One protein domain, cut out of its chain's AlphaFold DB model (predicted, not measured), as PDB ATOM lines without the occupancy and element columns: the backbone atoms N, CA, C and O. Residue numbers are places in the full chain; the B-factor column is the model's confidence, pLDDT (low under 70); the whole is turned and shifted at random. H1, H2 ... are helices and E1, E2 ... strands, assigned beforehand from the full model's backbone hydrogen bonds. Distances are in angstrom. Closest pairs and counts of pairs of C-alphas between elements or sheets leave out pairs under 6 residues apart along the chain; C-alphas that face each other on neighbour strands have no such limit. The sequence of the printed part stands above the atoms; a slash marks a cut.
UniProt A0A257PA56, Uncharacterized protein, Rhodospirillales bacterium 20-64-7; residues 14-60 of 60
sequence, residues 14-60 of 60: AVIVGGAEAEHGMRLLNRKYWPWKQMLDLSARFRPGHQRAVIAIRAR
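Overview. This is residues 14 to 60 of the 60 residues of an uncharacterized protein of Rhodospirillales bacterium 20-64-7 (UniProt A0A257PA56). The printed part is a loose, open loop: at one end a short antiparallel ribbon of two strands, E1 and E2, with the first part of helix H1 beside E2. H1 leads away to a corner with the shorter helix H2 at the far end, and an unnamed stretch, residues 45 to 53, returns to E2 round an empty middle. The 47 printed residues hold two named strands and two named helices, in the order E1, H1, H2, E2, and the class is mixed, helices and strands. The whole is loose, with a radius of gyration of the C-alphas of 12.3 A, and elongated, spanning 39 by 23 by 15 A.

Arrangement. E1, residues 14 to 17, and E2, residues 54 to 59, are antiparallel neighbours at 137 degrees. N 15 and O 56 are within hydrogen-bond range at 2.9 A, as are N 17 and O 54 at 2.9 A. A tight link joins E1 to H1, residues 19 to 32. The closest C-alphas of H1 and E2, those of Ala 22 and Val 54, are 5.4 A apart. H1 and H2, residues 36 to 44, are close but not clearly touching, their closest C-alphas, Asn 30 and Lys 37, being 6.5 A apart. They run opposite ways at a steep tilt of 54 degrees. E1 and H2 are apart. Every O i to N i+4 pair is within hydrogen-bond range in H1, and 4 of 5 are in H2.

Along the chain. E1 begins at C-alpha 14 (88.382, 106.832, 140.235) and is 9.5 A long. H1 measures 20.3 A and ends at C-alpha 32 (94.050, 114.776, 122.996). H2 measures 12.8 A. E2 measures 16.4 A and ends at C-alpha 59 (88.823, 99.232, 135.392).

Size, cuts and confidence. The two C-alphas farthest apart, those of Phe 46 and Arg 60, are 40.3 A apart. Residues 31 to 36 stand free, and so do residues 42 to 51, of which 42 to 44 belong to H2. The printed part has no cut and no long link. The mean pLDDT of the printed part is 78.4, and residues 34 to 50 are under 70.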
ATOM      1  N   ALA A  14      87.723 105.539 140.332       95.12
ATOM      2  CA  ALA A  14      88.382 106.832 140.235       95.12
ATOM      3  C   ALA A  14      89.441 106.968 141.338       95.12
ATOM      4  O   ALA A  14      89.163 106.705 142.511       95.12
ATOM      5  N   VAL A  15      90.654 107.375 140.963       95.75
ATOM      6  CA  VAL A  15      91.768 107.605 141.893       95.75
ATOM      7  C   VAL A  15      92.410 108.950 141.578       95.75
ATOM      8  O   VAL A  15      92.777 109.199 140.432       95.75
ATOM      9  N   ILE A  16      92.550 109.812 142.589       94.38
ATOM     10  CA  ILE A  16      93.335 111.045 142.466       94.38
ATOM     11  C   ILE A  16      94.811 110.654 142.455       94.38
ATOM     12  O   ILE A  16      95.271 109.959 143.360       94.38
ATOM     13  N   VAL A  17      95.538 111.095 141.433       94.19
ATOM     14  CA  VAL A  17      96.961 110.790 141.257       94.19
ATOM     15  C   VAL A  17      97.807 112.052 141.402       94.19
ATOM     16  O   VAL A  17      97.365 113.155 141.076       94.19
ATOM     17  N   GLY A  18      99.032 111.880 141.898       93.31
ATOM     18  CA  GLY A  18     100.026 112.940 142.069       93.31
ATOM     19  C   GLY A  18     101.330 112.631 141.329       93.31
ATOM     20  O   GLY A  18     101.471 111.579 140.704       93.31
ATOM     21  N   GLY A  19     102.289 113.556 141.405       92.12
ATOM     22  CA  GLY A  19     103.645 113.371 140.873       92.12
ATOM     23  C   GLY A  19     103.677 112.941 139.401       92.12
ATOM     24  O   GLY A  19     102.977 113.504 138.559       92.12
ATOM     25  N   ALA A  20     104.472 111.912 139.098       92.88
ATOM     26  CA  ALA A  20     104.712 111.443 137.731       92.88
ATOM     27  C   ALA A  20     103.442 110.959 137.000       92.88
ATOM     28  O   ALA A  20     103.307 111.181 135.794       92.88
ATOM     29  N   GLU A  21     102.493 110.331 137.705       91.00
ATOM     30  CA  GLU A  21     101.221 109.901 137.105       91.00
ATOM     31  C   GLU A  21     100.355 111.104 136.710       91.00
ATOM     32  O   GLU A  21      99.772 111.122 135.622       91.00
ATOM     33  N   ALA A  22     100.316 112.140 137.555       92.12
ATOM     34  CA  ALA A  22      99.605 113.377 137.243       92.12
ATOM     35  C   ALA A  22     100.216 114.083 136.023       92.12
ATOM     36  O   ALA A  22      99.493 114.488 135.108       92.12
ATOM     37  N   GLU A  23     101.546 114.172 135.951       90.56
ATOM     38  CA  GLU A  23     102.242 114.744 134.795       90.56
ATOM     39  C   GLU A  23     101.976 113.960 133.508       90.56
ATOM     40  O   GLU A  23     101.732 114.551 132.452       90.56
ATOM     41  N   HIS A  24     101.993 112.628 133.584       91.31
ATOM     42  CA  HIS A  24     101.677 111.775 132.444       91.31
ATOM     43  C   HIS A  24     100.242 112.004 131.950       91.31
ATOM     44  O   HIS A  24     100.032 112.225 130.753       91.31
ATOM     45  N   GLY A  25      99.267 112.049 132.864       89.19
ATOM     46  CA  GLY A  25      97.874 112.360 132.539       89.19
ATOM     47  C   GLY A  25      97.719 113.729 131.871       89.19
ATOM     48  O   GLY A  25      97.026 113.860 130.858       89.19
ATOM     49  N   MET A  26      98.439 114.741 132.359       87.94
ATOM     50  CA  MET A  26      98.455 116.068 131.740       87.94
ATOM     51  C   MET A  26      99.044 116.053 130.323       87.94
ATOM     52  O   MET A  26      98.487 116.703 129.434       87.94
ATOM     53  N   ARG A  27     100.106 115.273 130.065       87.44
ATOM     54  CA  ARG A  27     100.655 115.099 128.704       87.44
ATOM     55  C   ARG A  27      99.652 114.441 127.754       87.44
ATOM     56  O   ARG A  27      99.502 114.898 126.621       87.44
ATOM     57  N   LEU A  28      98.929 113.415 128.210       89.25
ATOM     58  CA  LEU A  28      97.884 112.761 127.413       89.25
ATOM     59  C   LEU A  28      96.741 113.725 127.071       89.25
ATOM     60  O   LEU A  28      96.298 113.776 125.921       89.25
ATOM     61  N   LEU A  29      96.296 114.530 128.039       83.94
ATOM     62  CA  LEU A  29      95.279 115.558 127.810       83.94
ATOM     63  C   LEU A  29      95.755 116.616 126.808       83.94
ATOM     64  O   LEU A  29      94.987 117.009 125.931       83.94
ATOM     65  N   ASN A  30      97.015 117.044 126.899       82.56
ATOM     66  CA  ASN A  30      97.608 117.970 125.931       82.56
ATOM     67  C   ASN A  30      97.610 117.396 124.513       82.56
ATOM     68  O   ASN A  30      97.277 118.113 123.574       82.56
ATOM     69  N   ARG A  31      97.909 116.101 124.357       82.38
ATOM     70  CA  ARG A  31      97.856 115.417 123.058       82.38
ATOM     71  C   ARG A  31      96.428 115.291 122.523       82.38
ATOM     72  O   ARG A  31      96.208 115.501 121.337       82.38
ATOM     73  N   LYS A  32      95.458 114.965 123.384       81.12
ATOM     74  CA  LYS A  32      94.050 114.776 122.996       81.12
ATOM     75  C   LYS A  32      93.376 116.072 122.535       81.12
ATOM     76  O   LYS A  32      92.563 116.039 121.621       81.12
ATOM     77  N   TYR A  33      93.692 117.190 123.186       78.50
ATOM     78  CA  TYR A  33      93.075 118.496 122.926       78.50
ATOM     79  C   TYR A  33      93.994 119.458 122.162       78.50
ATOM     80  O   TYR A  33      93.773 120.674 122.158       78.50
ATOM     81  N   TRP A  34      95.033 118.926 121.518       68.44
ATOM     82  CA  TRP A  34      95.811 119.671 120.541       68.44
ATOM     83  C   TRP A  34      94.905 120.103 119.374       68.44
ATOM     84  O   TRP A  34      94.148 119.263 118.884       68.44
ATOM     85  N   PRO A  35      94.944 121.368 118.902       62.72
ATOM     86  CA  PRO A  35      95.819 122.482 119.306       62.72
ATOM     87  C   PRO A  35      95.175 123.456 120.317       62.72
ATOM     88  O   PRO A  35      95.855 124.302 120.897       62.72
ATOM     89  N   TRP A  36      93.864 123.347 120.555       66.88
ATOM     90  CA  TRP A  36      93.067 124.319 121.319       66.88
ATOM     91  C   TRP A  36      93.534 124.507 122.767       66.88
ATOM     92  O   TRP A  36      93.482 125.616 123.300       66.88
ATOM     93  N   LYS A  37      94.038 123.448 123.414       62.69
ATOM     94  CA  LYS A  37      94.531 123.536 124.797       62.69
ATOM     95  C   LYS A  37      95.818 124.363 124.915       62.69
ATOM     96  O   LYS A  37      95.974 125.070 125.903       62.69
ATOM     97  N   GLN A  38      96.693 124.343 123.904       62.91
ATOM     98  CA  GLN A  38      97.899 125.180 123.908       62.91
ATOM     99  C   GLN A  38      97.577 126.666 123.759       62.91
ATOM    100  O   GLN A  38      98.185 127.485 124.445       62.91
ATOM    101  N   MET A  39      96.586 127.014 122.930       61.25
ATOM    102  CA  MET A  39      96.131 128.404 122.811       61.25
ATOM    103  C   MET A  39      95.620 128.952 124.151       61.25
ATOM    104  O   MET A  39      95.897 130.096 124.499       61.25
ATOM    105  N   LEU A  40      94.921 128.126 124.935       60.78
ATOM    106  CA  LEU A  40      94.405 128.513 126.251       60.78
ATOM    107  C   LEU A  40      95.488 128.517 127.342       60.78
ATOM    108  O   LEU A  40      95.497 129.421 128.180       60.78
ATOM    109  N   ASP A  41      96.425 127.563 127.328       58.72
ATOM    110  CA  ASP A  41      97.519 127.508 128.309       58.72
ATOM    111  C   ASP A  41      98.491 128.710 128.175       58.72
ATOM    112  O   ASP A  41      99.046 129.147 129.186       58.72
ATOM    113  N   LEU A  42      98.617 129.336 126.992       58.16
ATOM    114  CA  LEU A  42      99.354 130.605 126.821       58.16
ATOM    115  C   LEU A  42      98.743 131.765 127.634       58.16
ATOM    116  O   LEU A  42      99.480 132.585 128.177       58.16
ATOM    117  N   SER A  43      97.414 131.805 127.783       55.69
ATOM    118  CA  SER A  43      96.717 132.804 128.615       55.69
ATOM    119  C   SER A  43      96.692 132.446 130.109       55.69
ATOM    120  O   SER A  43      96.630 133.327 130.966       55.69
ATOM    121  N   ALA A  44      96.781 131.153 130.439       56.44
ATOM    122  CA  ALA A  44      96.789 130.664 131.818       56.44
ATOM    123  C   ALA A  44      98.139 130.880 132.522       56.44
ATOM    124  O   ALA A  44      98.173 130.957 133.748       56.44
ATOM    125  N   ARG A  45      99.236 131.045 131.765       55.47
ATOM    126  CA  ARG A  45     100.581 131.337 132.297       55.47
ATOM    127  C   ARG A  45     100.653 132.648 133.102       55.47
ATOM    128  O   ARG A  45     101.582 132.821 133.880       55.47
ATOM    129  N   PHE A  46      99.658 133.530 132.957       57.03
ATOM    130  CA  PHE A  46      99.543 134.812 133.664       57.03
ATOM    131  C   PHE A  46      98.563 134.802 134.850       57.03
ATOM    132  O   PHE A  46      98.326 135.851 135.448       57.03
ATOM    133  N   ARG A  47      97.973 133.653 135.214       58.81
ATOM    134  CA  ARG A  47      97.048 133.553 136.355       58.81
ATOM    135  C   ARG A  47      97.634 132.679 137.470       58.81
ATOM    136  O   ARG A  47      97.819 131.481 137.257       58.81
ATOM    137  N   PRO A  48      97.892 133.234 138.669       60.34
ATOM    138  CA  PRO A  48      98.243 132.431 139.832       60.34
ATOM    139  C   PRO A  48      97.046 131.565 140.258       60.34
ATOM    140  O   PRO A  48      95.923 132.060 140.332       60.34
ATOM    141  N   GLY A  49      97.289 130.301 140.618       60.25
ATOM    142  CA  GLY A  49      96.555 129.721 141.751       60.25
ATOM    143  C   GLY A  49      95.633 128.519 141.543       60.25
ATOM    144  O   GLY A  49      94.928 128.182 142.483       60.25
ATOM    145  N   HIS A  50      95.612 127.828 140.401       62.66
ATOM    146  CA  HIS A  50      94.762 126.629 140.273       62.66
ATOM    147  C   HIS A  50      95.605 125.367 140.067       62.66
ATOM    148  O   HIS A  50      95.985 125.034 138.941       62.66
ATOM    149  N   GLN A  51      95.882 124.644 141.160       70.19
ATOM    150  CA  GLN A  51      96.387 123.271 141.070       70.19
ATOM    151  C   GLN A  51      95.318 122.391 140.414       70.19
ATOM    152  O   GLN A  51      94.172 122.331 140.858       70.19
ATOM    153  N   ARG A  52      95.687 121.727 139.317       80.56
ATOM    154  CA  ARG A  52      94.808 120.801 138.596       80.56
ATOM    155  C   ARG A  52      94.893 119.431 139.273       80.56
ATOM    156  O   ARG A  52      95.973 118.853 139.327       80.56
ATOM    157  N   ALA A  53      93.768 118.905 139.754       88.12
ATOM    158  CA  ALA A  53      93.682 117.513 140.185       88.12
ATOM    159  C   ALA A  53      93.594 116.593 138.956       88.12
ATOM    160  O   ALA A  53      92.828 116.863 138.028       88.12
ATOM    161  N   VAL A  54      94.369 115.509 138.949       91.62
ATOM    162  CA  VAL A  54      94.325 114.486 137.896       91.62
ATOM    163  C   VAL A  54      93.681 113.233 138.472       91.62
ATOM    164  O   VAL A  54      94.073 112.766 139.539       91.62
ATOM    165  N   ILE A  55      92.680 112.702 137.770       94.56
ATOM    166  CA  ILE A  55      91.949 111.498 138.170       94.56
ATOM    167  C   ILE A  55      92.211 110.410 137.133       94.56
ATOM    168  O   ILE A  55      91.898 110.583 135.954       94.56
ATOM    169  N   ALA A  56      92.761 109.285 137.577       94.50
ATOM    170  CA  ALA A  56      92.861 108.076 136.776       94.50
ATOM    171  C   ALA A  56      91.596 107.226 136.960       94.50
ATOM    172  O   ALA A  56      91.134 107.027 138.085       94.50
ATOM    173  N   ILE A  57      91.060 106.707 135.854       93.69
ATOM    174  CA  ILE A  57      89.975 105.721 135.855       93.69
ATOM    175  C   ILE A  57      90.606 104.350 135.636       93.69
ATOM    176  O   ILE A  57      91.220 104.113 134.596       93.69
ATOM    177  N   ARG A  58      90.491 103.464 136.624       93.00
ATOM    178  CA  ARG A  58      91.045 102.105 136.576       93.00
ATOM    179  C   ARG A  58      89.890 101.109 136.541       93.00
ATOM    180  O   ARG A  58      89.109 101.072 137.490       93.00
ATOM    181  N   ALA A  59      89.760 100.353 135.453       88.19
ATOM    182  CA  ALA A  59      88.823  99.232 135.392       88.19
ATOM    183  C   ALA A  59      89.257  98.143 136.390       88.19
ATOM    184  O   ALA A  59      90.451  98.031 136.686       88.19
ATOM    185  N   ARG A  60      88.286  97.415 136.948       74.38
ATOM    186  CA  ARG A  60      88.566  96.200 137.724       74.38
ATOM    187  C   ARG A  60      89.035  95.058 136.834       74.38
ATOM    188  O   ARG A  60      88.608  95.022 135.660       74.38
TER     189      ARG A  60